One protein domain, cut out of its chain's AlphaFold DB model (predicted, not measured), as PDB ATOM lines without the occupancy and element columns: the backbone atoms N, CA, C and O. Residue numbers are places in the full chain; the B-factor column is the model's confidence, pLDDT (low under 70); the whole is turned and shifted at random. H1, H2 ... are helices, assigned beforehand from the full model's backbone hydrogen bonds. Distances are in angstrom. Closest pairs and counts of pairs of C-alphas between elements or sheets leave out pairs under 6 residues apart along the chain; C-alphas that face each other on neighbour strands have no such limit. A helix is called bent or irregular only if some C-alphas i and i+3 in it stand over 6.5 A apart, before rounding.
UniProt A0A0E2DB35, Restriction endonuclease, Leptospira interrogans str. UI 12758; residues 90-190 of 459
ATOM      1  N   LEU A  90     203.752 311.800 222.022       94.31
ATOM      2  CA  LEU A  90     203.310 313.182 221.818       94.31
ATOM      3  C   LEU A  90     201.824 313.359 222.136       94.31
ATOM      4  O   LEU A  90     201.480 314.237 222.914       94.31
ATOM      5  N   ASN A  91     200.951 312.494 221.611       93.56
ATOM      6  CA  ASN A  91     199.510 312.610 221.848       93.56
ATOM      7  C   ASN A  91     199.158 312.440 223.332       93.56
ATOM      8  O   ASN A  91     198.280 313.133 223.837       93.56
ATOM      9  N   ILE A  92     199.846 311.537 224.040       92.81
ATOM     10  CA  ILE A  92     199.631 311.330 225.478       92.81
ATOM     11  C   ILE A  92     200.050 312.570 226.279       92.81
ATOM     12  O   ILE A  92     199.329 312.964 227.192       92.81
ATOM     13  N   LEU A  93     201.168 313.213 225.935       94.12
ATOM     14  CA  LEU A  93     201.577 314.464 226.582       94.12
ATOM     15  C   LEU A  93     200.661 315.638 226.208       94.12
ATOM     16  O   LEU A  93     200.294 316.425 227.074       94.12
ATOM     17  N   SER A  94     200.207 315.731 224.955       94.38
ATOM     18  CA  SER A  94     199.217 316.737 224.549       94.38
ATOM     19  C   SER A  94     197.885 316.569 225.287       94.38
ATOM     20  O   SER A  94     197.245 317.562 225.621       94.38
ATOM     21  N   GLU A  95     197.477 315.336 225.600       93.50
ATOM     22  CA  GLU A  95     196.308 315.080 226.450       93.50
ATOM     23  C   GLU A  95     196.466 315.672 227.849       93.50
ATOM     24  O   GLU A  95     195.483 316.172 228.398       93.50
ATOM     25  N   ALA A  96     197.675 315.650 228.418       92.62
ATOM     26  CA  ALA A  96     197.928 316.212 229.742       92.62
ATOM     27  C   ALA A  96     197.558 317.700 229.800       92.62
ATOM     28  O   ALA A  96     196.895 318.129 230.736       92.62
ATOM     29  N   LEU A  97     197.853 318.463 228.742       92.19
ATOM     30  CA  LEU A  97     197.536 319.894 228.654       92.19
ATOM     31  C   LEU A  97     196.034 320.212 228.681       92.19
ATOM     32  O   LEU A  97     195.663 321.359 228.941       92.19
ATOM     33  N   THR A  98     195.187 319.221 228.383       90.94
ATOM     34  CA  THR A  98     193.722 319.349 228.371       90.94
ATOM     35  C   THR A  98     193.077 318.967 229.703       90.94
ATOM     36  O   THR A  98     191.886 319.220 229.891       90.94
ATOM     37  N   LYS A  99     193.836 318.366 230.630       88.81
ATOM     38  CA  LYS A  99     193.332 317.955 231.941       88.81
ATOM     39  C   LYS A  99     193.696 318.985 233.018       88.81
ATOM     40  O   LYS A  99     194.867 319.339 233.123       88.81
ATOM     41  N   PRO A 100     192.735 319.440 233.842       79.56
ATOM     42  CA  PRO A 100     193.014 320.391 234.923       79.56
ATOM     43  C   PRO A 100     193.913 319.811 236.024       79.56
ATOM     44  O   PRO A 100     194.615 320.552 236.700       79.56
ATOM     45  N   ASP A 101     193.870 318.494 236.208       85.38
ATOM     46  CA  ASP A 101     194.511 317.717 237.270       85.38
ATOM     47  C   ASP A 101     195.542 316.725 236.704       85.38
ATOM     48  O   ASP A 101     195.694 315.603 237.189       85.38
ATOM     49  N   ALA A 102     196.231 317.113 235.627       89.06
ATOM     50  CA  ALA A 102     197.242 316.272 235.003       89.06
ATOM     51  C   ALA A 102     198.374 315.941 235.988       89.06
ATOM     52  O   ALA A 102     199.124 316.816 236.405       89.06
ATOM     53  N   ASN A 103     198.506 314.659 236.323       88.25
ATOM     54  CA  ASN A 103     199.494 314.164 237.272       88.25
ATOM     55  C   ASN A 103     200.651 313.461 236.547       88.25
ATOM     56  O   ASN A 103     200.430 312.555 235.736       88.25
ATOM     57  N   VAL A 104     201.887 313.826 236.887       91.88
ATOM     58  CA  VAL A 104     203.111 313.218 236.354       91.88
ATOM     59  C   VAL A 104     203.113 311.685 236.461       91.88
ATOM     60  O   VAL A 104     203.458 310.995 235.495       91.88
ATOM     61  N   PHE A 105     202.620 311.140 237.579       89.56
ATOM     62  CA  PHE A 105     202.576 309.699 237.857       89.56
ATOM     63  C   PHE A 105     201.545 308.941 237.006       89.56
ATOM     64  O   PHE A 105     201.599 307.718 236.906       89.56
ATOM     65  N   ASP A 106     200.624 309.646 236.347       89.81
ATOM     66  CA  ASP A 106     199.655 309.038 235.432       89.81
ATOM     67  C   ASP A 106     200.086 309.129 233.969       89.81
ATOM     68  O   ASP A 106     199.705 308.282 233.156       89.81
ATOM     69  N   PHE A 107     200.863 310.150 233.608       92.62
ATOM     70  CA  PHE A 107     201.209 310.432 232.216       92.62
ATOM     71  C   PHE A 107     202.583 309.897 231.809       92.62
ATOM     72  O   PHE A 107     202.665 309.245 230.764       92.62
ATOM     73  N   LEU A 108     203.636 310.099 232.609       94.19
ATOM     74  CA  LEU A 108     204.989 309.661 232.235       94.19
ATOM     75  C   LEU A 108     205.111 308.132 232.085       94.19
ATOM     76  O   LEU A 108     205.622 307.680 231.054       94.19
ATOM     77  N   PRO A 109     204.538 307.298 232.981       91.56
ATOM     78  CA  PRO A 109     204.610 305.847 232.814       91.56
ATOM     79  C   PRO A 109     203.928 305.349 231.532       91.56
ATOM     80  O   PRO A 109     204.379 304.375 230.933       91.56
ATOM     81  N   ARG A 110     202.875 306.031 231.051       90.06
ATOM     82  CA  ARG A 110     202.172 305.661 229.802       90.06
ATOM     83  C   ARG A 110     203.032 305.849 228.557       90.06
ATOM     84  O   ARG A 110     202.776 305.195 227.548       90.06
ATOM     85  N   ILE A 111     204.006 306.753 228.610       91.50
ATOM     86  CA  ILE A 111     204.952 306.998 227.517       91.50
ATOM     87  C   ILE A 111     206.292 306.291 227.735       91.50
ATOM     88  O   ILE A 111     207.142 306.328 226.845       91.50
ATOM     89  N   GLY A 112     206.456 305.595 228.863       88.56
ATOM     90  CA  GLY A 112     207.685 304.897 229.222       88.56
ATOM     91  C   GLY A 112     208.820 305.845 229.603       88.56
ATOM     92  O   GLY A 112     209.963 305.539 229.289       88.56
ATOM     93  N   ILE A 113     208.494 306.989 230.211       93.44
ATOM     94  CA  ILE A 113     209.463 307.901 230.827       93.44
ATOM     95  C   ILE A 113     209.468 307.644 232.334       93.44
ATOM     96  O   ILE A 113     208.405 307.479 232.944       93.44
ATOM     97  N   THR A 114     210.658 307.586 232.925       88.88
ATOM     98  CA  THR A 114     210.832 307.347 234.355       88.88
ATOM     99  C   THR A 114     210.416 308.589 235.141       88.88
ATOM    100  O   THR A 114     210.773 309.713 234.802       88.88
ATOM    101  N   THR A 115     209.654 308.416 236.219       90.00
ATOM    102  CA  THR A 115     209.331 309.524 237.126       90.00
ATOM    103  C   THR A 115     210.550 309.828 237.986       90.00
ATOM    104  O   THR A 115     210.939 309.025 238.833       90.00
ATOM    105  N   HIS A 116     211.166 310.977 237.748       92.19
ATOM    106  CA  HIS A 116     212.400 311.420 238.384       92.19
ATOM    107  C   HIS A 116     212.314 312.928 238.621       92.19
ATOM    108  O   HIS A 116     211.611 313.613 237.886       92.19
ATOM    109  N   VAL A 117     213.043 313.474 239.598       91.94
ATOM    110  CA  VAL A 117     212.940 314.899 239.975       91.94
ATOM    111  C   VAL A 117     213.081 315.861 238.785       91.94
ATOM    112  O   VAL A 117     212.319 316.817 238.687       91.94
ATOM    113  N   TYR A 118     213.975 315.567 237.836       95.62
ATOM    114  CA  TYR A 118     214.119 316.356 236.605       95.62
ATOM    115  C   TYR A 118     212.945 316.171 235.632       95.62
ATOM    116  O   TYR A 118     212.426 317.135 235.080       95.62
ATOM    117  N   GLN A 119     212.485 314.932 235.451       96.69
ATOM    118  CA  GLN A 119     211.362 314.611 234.564       96.69
ATOM    119  C   GLN A 119     210.052 315.220 235.083       96.69
ATOM    120  O   GLN A 119     209.237 315.716 234.306       96.69
ATOM    121  N   ASN A 120     209.881 315.243 236.407       95.25
ATOM    122  CA  ASN A 120     208.762 315.887 237.081       95.25
ATOM    123  C   ASN A 120     208.803 317.401 236.864       95.25
ATOM    124  O   ASN A 120     207.790 317.973 236.485       95.25
ATOM    125  N   PHE A 121     209.977 318.027 236.998       95.56
ATOM    126  CA  PHE A 121     210.164 319.440 236.672       95.56
ATOM    127  C   PHE A 121     209.800 319.753 235.210       95.56
ATOM    128  O   PHE A 121     209.033 320.676 234.949       95.56
ATOM    129  N   LEU A 122     210.286 318.963 234.246       96.94
ATOM    130  CA  LEU A 122     209.939 319.156 232.833       96.94
ATOM    131  C   LEU A 122     208.428 319.017 232.586       96.94
ATOM    132  O   LEU A 122     207.852 319.770 231.801       96.94
ATOM    133  N   PHE A 123     207.774 318.060 233.245       96.75
ATOM    134  CA  PHE A 123     206.339 317.854 233.098       96.75
ATOM    135  C   PHE A 123     205.531 318.983 233.751       96.75
ATOM    136  O   PHE A 123     204.708 319.613 233.098       96.75
ATOM    137  N   GLU A 124     205.752 319.255 235.029       94.44
ATOM    138  CA  GLU A 124     204.925 320.177 235.805       94.44
ATOM    139  C   GLU A 124     205.267 321.632 235.466       94.44
ATOM    140  O   GLU A 124     204.421 322.370 234.961       94.44
ATOM    141  N   GLU A 125     206.525 322.029 235.649       93.50
ATOM    142  CA  GLU A 125     206.950 323.426 235.515       93.50
ATOM    143  C   GLU A 125     207.016 323.878 234.061       93.50
ATOM    144  O   GLU A 125     206.577 324.979 233.733       93.50
ATOM    145  N   LYS A 126     207.540 323.042 233.159       94.81
ATOM    146  CA  LYS A 126     207.753 323.453 231.764       94.81
ATOM    147  C   LYS A 126     206.563 323.143 230.869       94.81
ATOM    148  O   LYS A 126     206.091 324.028 230.158       94.81
ATOM    149  N   LEU A 127     206.025 321.926 230.923       94.31
ATOM    150  CA  LEU A 127     204.902 321.548 230.066       94.31
ATOM    151  C   LEU A 127     203.553 322.069 230.592       94.31
ATOM    152  O   LEU A 127     202.846 322.758 229.854       94.31
ATOM    153  N   ILE A 128     203.170 321.750 231.833       92.88
ATOM    154  CA  ILE A 128     201.841 322.103 232.364       92.88
ATOM    155  C   ILE A 128     201.733 323.605 232.660       92.88
ATOM    156  O   ILE A 128     200.808 324.255 232.157       92.88
ATOM    157  N   TYR A 129     202.663 324.158 233.444       88.06
ATOM    158  CA  TYR A 129     202.634 325.569 233.840       88.06
ATOM    159  C   TYR A 129     203.260 326.490 232.790       88.06
ATOM    160  O   TYR A 129     202.629 327.464 232.384       88.06
ATOM    161  N   GLY A 130     204.460 326.158 232.308       86.31
ATOM    162  CA  GLY A 130     205.199 326.951 231.322       86.31
ATOM    163  C   GLY A 130     204.617 326.917 229.906       86.31
ATOM    164  O   GLY A 130     204.892 327.819 229.120       86.31
ATOM    165  N   ARG A 131     203.771 325.922 229.589       87.19
ATOM    166  CA  ARG A 131     203.164 325.717 228.258       87.19
ATOM    167  C   ARG A 131     204.195 325.606 227.129       87.19
ATOM    168  O   ARG A 131     203.921 325.993 225.993       87.19
ATOM    169  N   GLU A 132     205.356 325.040 227.438       92.19
ATOM    170  CA  GLU A 132     206.407 324.751 226.468       92.19
ATOM    171  C   GLU A 132     205.949 323.744 225.400       92.19
ATOM    172  O   GLU A 132     204.972 323.001 225.557       92.19
ATOM    173  N   SER A 133     206.679 323.707 224.284       94.62
ATOM    174  CA  SER A 133     206.402 322.790 223.177       94.62
ATOM    175  C   SER A 133     206.455 321.331 223.638       94.62
ATOM    176  O   SER A 133     207.487 320.842 224.091       94.62
ATOM    177  N   VAL A 134     205.356 320.591 223.435       94.94
ATOM    178  CA  VAL A 134     205.264 319.151 223.750       94.94
ATOM    179  C   VAL A 134     206.399 318.357 223.093       94.94
ATOM    180  O   VAL A 134     206.905 317.401 223.675       94.94
ATOM    181  N   ALA A 135     206.797 318.743 221.877       94.56
ATOM    182  CA  ALA A 135     207.863 318.075 221.142       94.56
ATOM    183  C   ALA A 135     209.248 318.349 221.743       94.56
ATOM    184  O   ALA A 135     210.049 317.421 221.853       94.56
ATOM    185  N   ASP A 136     209.507 319.587 222.167       93.88
ATOM    186  CA  ASP A 136     210.774 319.952 222.810       93.88
ATOM    187  C   ASP A 136     210.899 319.268 224.172       93.88
ATOM    188  O   ASP A 136     211.917 318.638 224.455       93.88
ATOM    189  N   ILE A 137     209.824 319.290 224.967       96.75
ATOM    190  CA  ILE A 137     209.776 318.607 226.260       96.75
ATOM    191  C   ILE A 137     209.994 317.109 226.088       96.75
ATOM    192  O   ILE A 137     210.848 316.548 226.762       96.75
ATOM    193  N   LEU A 138     209.287 316.452 225.164       96.25
ATOM    194  CA  LEU A 138     209.487 315.021 224.936       96.25
ATOM    195  C   LEU A 138     210.926 314.707 224.502       96.25
ATOM    196  O   LEU A 138     211.475 313.695 224.926       96.25
ATOM    197  N   THR A 139     211.528 315.553 223.667       95.88
ATOM    198  CA  THR A 139     212.917 315.378 223.222       95.88
ATOM    199  C   THR A 139     213.877 315.441 224.404       95.88
ATOM    200  O   THR A 139     214.722 314.560 224.555       95.88
ATOM    201  N   GLU A 140     213.711 316.427 225.284       96.31
ATOM    202  CA  GLU A 140     214.562 316.564 226.464       96.31
ATOM    203  C   GLU A 140     214.306 315.474 227.510       96.31
ATOM    204  O   GLU A 140     215.253 314.956 228.096       96.31
ATOM    205  N   MET A 141     213.052 315.050 227.694       97.31
ATOM    206  CA  MET A 141     212.719 313.912 228.559       97.31
ATOM    207  C   MET A 141     213.398 312.627 228.075       97.31
ATOM    208  O   MET A 141     213.882 311.848 228.890       97.31
ATOM    209  N   LEU A 142     213.450 312.394 226.759       96.25
ATOM    210  CA  LEU A 142     214.128 311.226 226.193       96.25
ATOM    211  C   LEU A 142     215.644 311.296 226.372       96.25
ATOM    212  O   LEU A 142     216.246 310.280 226.694       96.25
ATOM    213  N   LEU A 143     216.241 312.479 226.211       95.44
ATOM    214  CA  LEU A 143     217.655 312.702 226.513       95.44
ATOM    215  C   LEU A 143     217.954 312.450 228.000       95.44
ATOM    216  O   LEU A 143     218.970 311.854 228.340       95.44
ATOM    217  N   ALA A 144     217.066 312.886 228.893       96.38
ATOM    218  CA  ALA A 144     217.264 312.777 230.330       96.38
ATOM    219  C   ALA A 144     217.290 311.330 230.849       96.38
ATOM    220  O   ALA A 144     217.947 311.097 231.861       96.38
ATOM    221  N   GLU A 145     216.622 310.369 230.192       94.19
ATOM    222  CA  GLU A 145     216.551 308.971 230.664       94.19
ATOM    223  C   GLU A 145     217.940 308.339 230.859       94.19
ATOM    224  O   GLU A 145     218.146 307.615 231.833       94.19
ATOM    225  N   ASP A 146     218.911 308.680 230.008       92.62
ATOM    226  CA  ASP A 146     220.282 308.160 230.096       92.62
ATOM    227  C   ASP A 146     221.128 308.864 231.180       92.62
ATOM    228  O   ASP A 146     222.236 308.431 231.500       92.62
ATOM    229  N   HIS A 147     220.604 309.938 231.785       95.12
ATOM    230  CA  HIS A 147     221.340 310.843 232.675       95.12
ATOM    231  C   HIS A 147     220.610 311.165 233.990       95.12
ATOM    232  O   HIS A 147     221.020 312.068 234.722       95.12
ATOM    233  N   LEU A 148     219.540 310.434 234.328       92.25
ATOM    234  CA  LEU A 148     218.691 310.738 235.489       92.25
ATOM    235  C   LEU A 148     219.473 310.803 236.800       92.25
ATOM    236  O   LEU A 148     219.279 311.733 237.577       92.25
ATOM    237  N   ASN A 149     220.390 309.859 237.030       88.69
ATOM    238  CA  ASN A 149     221.193 309.838 238.252       88.69
ATOM    239  C   ASN A 149     222.021 311.123 238.399       88.69
ATOM    240  O   ASN A 149     222.023 311.753 239.455       88.69
ATOM    241  N   ASP A 150     222.673 311.554 237.320       90.00
ATOM    242  CA  ASP A 150     223.463 312.778 237.338       90.00
ATOM    243  C   ASP A 150     222.579 314.017 237.539       90.00
ATOM    244  O   ASP A 150     222.865 314.855 238.396       90.00
ATOM    245  N   LEU A 151     221.454 314.104 236.832       92.50
ATOM    246  CA  LEU A 151     220.484 315.189 237.001       92.50
ATOM    247  C   LEU A 151     219.953 315.269 238.442       92.50
ATOM    248  O   LEU A 151     219.819 316.358 238.999       92.50
ATOM    249  N   GLY A 152     219.686 314.123 239.071       88.50
ATOM    250  CA  GLY A 152     219.185 314.054 240.442       88.50
ATOM    251  C   GLY A 152     220.230 314.516 241.448       88.50
ATOM    252  O   GLY A 152     219.962 315.406 242.259       88.50
ATOM    253  N   ARG A 153     221.453 313.984 241.337       86.25
ATOM    254  CA  ARG A 153     222.590 314.392 242.173       86.25
ATOM    255  C   ARG A 153     222.902 315.877 242.044       86.25
ATOM    256  O   ARG A 153     223.256 316.500 243.033       86.25
ATOM    257  N   LEU A 154     222.691 316.469 240.872       85.44
ATOM    258  CA  LEU A 154     222.871 317.903 240.654       85.44
ATOM    259  C   LEU A 154     222.012 318.786 241.557       85.44
ATOM    260  O   LEU A 154     222.515 319.758 242.120       85.44
ATOM    261  N   SER A 155     220.746 318.414 241.743       80.75
ATOM    262  CA  SER A 155     219.831 319.125 242.645       80.75
ATOM    263  C   SER A 155     220.078 318.835 244.124       80.75
ATOM    264  O   SER A 155     219.818 319.687 244.974       80.75
ATOM    265  N   TYR A 156     220.585 317.646 244.448       78.19
ATOM    266  CA  TYR A 156     220.711 317.188 245.829       78.19
ATOM    267  C   TYR A 156     222.077 317.520 246.439       78.19
ATOM    268  O   TYR A 156     222.154 318.099 247.526       78.19
ATOM    269  N   ASP A 157     223.156 317.207 245.721       77.00
ATOM    270  CA  ASP A 157     224.529 317.377 246.185       77.00
ATOM    271  C   ASP A 157     224.835 318.871 246.416       77.00
ATOM    272  O   ASP A 157     224.304 319.782 245.766       77.00
ATOM    273  N   GLY A 158     225.695 319.151 247.397       67.50
ATOM    274  CA  GLY A 158     226.176 320.503 247.672       67.50
ATOM    275  C   GLY A 158     227.041 321.071 246.541       67.50
ATOM    276  O   GLY A 158     227.333 320.408 245.540       67.50
ATOM    277  N   ASN A 159     227.488 322.310 246.729       66.88
ATOM    278  CA  ASN A 159     228.428 322.968 245.826       66.88
ATOM    279  C   ASN A 159     229.797 322.277 245.957       66.88
ATOM    280  O   ASN A 159     230.551 322.556 246.886       66.88
ATOM    281  N   SER A 160     230.084 321.320 245.073       68.56
ATOM    282  CA  SER A 160     231.319 320.528 245.073       68.56
ATOM    283  C   SER A 160     231.906 320.417 243.668       68.56
ATOM    284  O   SER A 160     231.181 320.509 242.674       68.56
ATOM    285  N   ASN A 161     233.215 320.163 243.584       65.12
ATOM    286  CA  ASN A 161     233.918 319.974 242.311       65.12
ATOM    287  C   ASN A 161     233.331 318.825 241.476       65.12
ATOM    288  O   ASN A 161     233.230 318.937 240.257       65.12
ATOM    289  N   GLU A 162     232.905 317.734 242.119       74.56
ATOM    290  CA  GLU A 162     232.265 316.608 241.431       74.56
ATOM    291  C   GLU A 162     230.910 317.002 240.839       74.56
ATOM    292  O   GLU A 162     230.608 316.652 239.698       74.56
ATOM    293  N   ASN A 163     230.116 317.777 241.583       79.62
ATOM    294  CA  ASN A 163     228.823 318.250 241.099       79.62
ATOM    295  C   ASN A 163     228.974 319.287 239.965       79.62
ATOM    296  O   ASN A 163     228.150 319.336 239.056       79.62
ATOM    297  N   TYR A 164     230.073 320.052 239.958       75.12
ATOM    298  CA  TYR A 164     230.453 320.926 238.844       75.12
ATOM    299  C   TYR A 164     230.836 320.146 237.575       75.12
ATOM    300  O   TYR A 164     230.328 320.445 236.494       75.12
ATOM    301  N   LEU A 165     231.705 319.131 237.679       76.44
ATOM    302  CA  LEU A 165     232.091 318.319 236.516       76.44
ATOM    303  C   LEU A 165     230.869 317.659 235.876       76.44
ATOM    304  O   LEU A 165     230.753 317.604 234.652       76.44
ATOM    305  N   ARG A 166     229.929 317.231 236.720       85.44
ATOM    306  CA  ARG A 166     228.634 316.705 236.308       85.44
ATOM    307  C   ARG A 166     227.785 317.745 235.575       85.44
ATOM    308  O   ARG A 166     227.300 317.452 234.488       85.44
ATOM    309  N   TYR A 167     227.652 318.959 236.117       85.44
ATOM    310  CA  TYR A 167     226.963 320.063 235.434       85.44
ATOM    311  C   TYR A 167     227.533 320.303 234.036       85.44
ATOM    312  O   TYR A 167     226.787 320.341 233.059       85.44
ATOM    313  N   LYS A 168     228.861 320.420 233.928       80.56
ATOM    314  CA  LYS A 168     229.529 320.689 232.654       80.56
ATOM    315  C   LYS A 168     229.288 319.570 231.640       80.56
ATOM    316  O   LYS A 168     228.921 319.863 230.505       80.56
ATOM    317  N   ALA A 169     229.442 318.315 232.062       84.31
ATOM    318  CA  ALA A 169     229.190 317.158 231.209       84.31
ATOM    319  C   ALA A 169     227.753 317.158 230.666       84.31
ATOM    320  O   ALA A 169     227.546 316.913 229.483       84.31
ATOM    321  N   LEU A 170     226.762 317.509 231.494       86.88
ATOM    322  CA  LEU A 170     225.378 317.624 231.033       86.88
ATOM    323  C   LEU A 170     225.163 318.836 230.118       86.88
ATOM    324  O   LEU A 170     224.456 318.724 229.123       86.88
ATOM    325  N   LYS A 171     225.788 319.992 230.370       83.50
ATOM    326  CA  LYS A 171     225.655 321.159 229.475       83.50
ATOM    327  C   LYS A 171     226.157 320.887 228.058       83.50
ATOM    328  O   LYS A 171     225.588 321.425 227.110       83.50
ATOM    329  N   GLU A 172     227.167 320.036 227.897       82.94
ATOM    330  CA  GLU A 172     227.654 319.603 226.580       82.94
ATOM    331  C   GLU A 172     226.611 318.767 225.808       82.94
ATOM    332  O   GLU A 172     226.627 318.744 224.578       82.94
ATOM    333  N   LEU A 173     225.641 318.162 226.503       85.81
ATOM    334  CA  LEU A 173     224.566 317.347 225.923       85.81
ATOM    335  C   LEU A 173     223.344 318.160 225.460       85.81
ATOM    336  O   LEU A 173     222.330 317.586 225.082       85.81
ATOM    337  N   SER A 174     223.438 319.495 225.431       84.75
ATOM    338  CA  SER A 174     222.381 320.394 224.931       84.75
ATOM    339  C   SER A 174     221.045 320.336 225.695       84.75
ATOM    340  O   SER A 174     219.996 320.598 225.108       84.75
ATOM    341  N   PHE A 175     221.058 320.050 227.004       89.62
ATOM    342  CA  PHE A 175     219.864 320.209 227.849       89.62
ATOM    343  C   PHE A 175     219.405 321.675 227.865       89.62
ATOM    344  O   PHE A 175     220.144 322.556 228.321       89.62
ATOM    345  N   ARG A 176     218.185 321.945 227.381       91.31
ATOM    346  CA  ARG A 176     217.648 323.305 227.240       91.31
ATOM    347  C   ARG A 176     217.217 323.874 228.586       91.31
ATOM    348  O   ARG A 176     217.461 325.051 228.835       91.31
ATOM    349  N   TYR A 177     216.614 323.058 229.450       92.06
ATOM    350  CA  TYR A 177     216.006 323.521 230.703       92.06
ATOM    351  C   TYR A 177     216.850 323.223 231.953       92.06
ATOM    352  O   TYR A 177     216.371 323.407 233.074       92.06
ATOM    353  N   LEU A 178     218.109 322.798 231.783       90.38
ATOM    354  CA  LEU A 178     218.986 322.428 232.898       90.38
ATOM    355  C   LEU A 178     219.218 323.593 233.866       90.38
ATOM    356  O   LEU A 178     219.110 323.411 235.072       90.38
ATOM    357  N   ASP A 179     219.500 324.792 233.359       85.88
ATOM    358  CA  ASP A 179     219.776 325.946 234.225       85.88
ATOM    359  C   ASP A 179     218.522 326.369 235.007       85.88
ATOM    360  O   ASP A 179     218.598 326.641 236.206       85.88
ATOM    361  N   ASP A 180     217.354 326.335 234.358       87.44
ATOM    362  CA  ASP A 180     216.069 326.645 234.986       87.44
ATOM    363  C   ASP A 180     215.723 325.650 236.099       87.44
ATOM    364  O   ASP A 180     215.210 326.043 237.147       87.44
ATOM    365  N   TYR A 181     216.003 324.364 235.882       90.00
ATOM    366  CA  TYR A 181     215.816 323.322 236.888       90.00
ATOM    367  C   TYR A 181     216.667 323.580 238.130       90.00
ATOM    368  O   TYR A 181     216.174 323.510 239.258       90.00
ATOM    369  N   LEU A 182     217.942 323.911 237.927       85.38
ATOM    370  CA  LEU A 182     218.858 324.179 239.031       85.38
ATOM    371  C   LEU A 182     218.419 325.430 239.789       85.38
ATOM    372  O   LEU A 182     218.311 325.385 241.017       85.38
ATOM    373  N   HIS A 183     218.024 326.479 239.068       82.50
ATOM    374  CA  HIS A 183     217.462 327.682 239.667       82.50
ATOM    375  C   HIS A 183     216.207 327.384 240.504       82.50
ATOM    376  O   HIS A 183     216.127 327.802 241.659       82.50
ATOM    377  N   ALA A 184     215.261 326.599 239.974       81.12
ATOM    378  CA  ALA A 184     214.048 326.190 240.688       81.12
ATOM    379  C   ALA A 184     214.349 325.344 241.939       81.12
ATOM    380  O   ALA A 184     213.653 325.450 242.946       81.12
ATOM    381  N   SER A 185     215.424 324.550 241.910       75.00
ATOM    382  CA  SER A 185     215.908 323.788 243.070       75.00
ATOM    383  C   SER A 185     216.689 324.629 244.097       75.00
ATOM    384  O   SER A 185     217.216 324.087 245.069       75.00
ATOM    385  N   GLY A 186     216.782 325.951 243.902       71.88
ATOM    386  CA  GLY A 186     217.538 326.861 244.771       71.88
ATOM    387  C   GLY A 186     219.057 326.731 244.625       71.88
ATOM    388  O   GLY A 186     219.805 327.223 245.471       71.88
ATOM    389  N   LYS A 187     219.524 326.059 243.568       67.50
ATOM    390  CA  LYS A 187     220.937 325.938 243.218       67.50
ATOM    391  C   LYS A 187     221.274 327.030 242.217       67.50
ATOM    392  O   LYS A 187     220.944 326.944 241.038       67.50
ATOM    393  N   ASP A 188     221.943 328.067 242.697       59.56
ATOM    394  CA  ASP A 188     222.485 329.095 241.823       59.56
ATOM    395  C   ASP A 188     223.921 328.744 241.459       59.56
ATOM    396  O   ASP A 188     224.821 328.869 242.277       59.56
ATOM    397  N   PHE A 189     224.130 328.303 240.228       59.38
ATOM    398  CA  PHE A 189     225.449 328.023 239.683       59.38
ATOM    399  C   PHE A 189     226.120 329.279 239.088       59.38
ATOM    400  O   PHE A 189     227.125 329.178 238.393       59.38
ATOM    401  N   SER A 190     225.646 330.492 239.388       49.78
ATOM    402  CA  SER A 190     226.348 331.742 239.051       49.78
ATOM    403  C   SER A 190     227.767 331.825 239.648       49.78
ATOM    404  O   SER A 190     228.633 332.506 239.085       49.78
TER     405      SER A 190
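This is residues 90 to 190 of the 459 residues of the protein "Restriction endonuclease" of Leptospira interrogans str. UI 12758 (UniProt A0A0E2DB35). Two helical hairpins, H1 with H2 and H3 with H4a, pack together in one part of an elongated body; the bent helix H4 then turns a corner, and its second arm H4b with H5 and H6 makes the other part. H1 lies toward one end and H5 toward the other, with H3 and H4a nearer the middle. The printed part has 101 residues with six named helices, H1 to H6 in order, no named strand, and is all helix. It is compact, with a radius of gyration of the C-alphas of 13.6 A and spans of 42 by 23 by 20 A.

H1, residues 90 to 96, begins with C-alpha 90 at (203.310, 313.182, 221.818). H2 is residues 104 to 111, and H3 residues 117 to 129, 16.1 A long. H4, residues 134 to 156, was assigned as one helix by its hydrogen bonds but is bent: C-alphas 146 and 149 are 8.4 A apart. Its arms are H4a, residues 134 to 146, 19.7 A, and H4b, residues 149 to 156, about perpendicular at 80 degrees. H5 is residues 161 to 172, 16.9 A; H6, residues 178 to 184, ends with C-alpha 184 at (214.048, 326.190, 240.688).

H1 and H2 form a hairpin, closest C-alphas Leu 93 and Phe 107 at 6.9 A. H3 and H4a form another, at a shallow tilt of 4 degrees, closest C-alphas Gln 119 and Met 141 at 6.2 A. H4a touches H1 with residues 134 to 138 alone, closest C-alphas Ser 94 and Val 134 at 6.6 A. H5 touches H4b with residues 163 to 167 alone, at a steep tilt of 56 degrees, closest C-alphas Leu 154 and Asn 163 at 6.0 A. H6 is close to but not clearly touching H3, closest C-alphas Phe 121 and Tyr 181 at 6.9 A. H1 and H5 are apart. Every O i to N i+4 pair is within hydrogen-bond range in H1, H5 and H6, against 7 of 9 in H3, 8 of 9 in H4a, 3 of 4 in H4b and 1 of 4 in H2, which has 3 of 5 O i to N i+3 pairs within range.

The two C-alphas farthest apart, Thr 98 and Asn 161, are 42.5 A apart. The printed part has no cut, and no link is long. Residues 158 to 161 and 187 to 190 have pLDDT under 70.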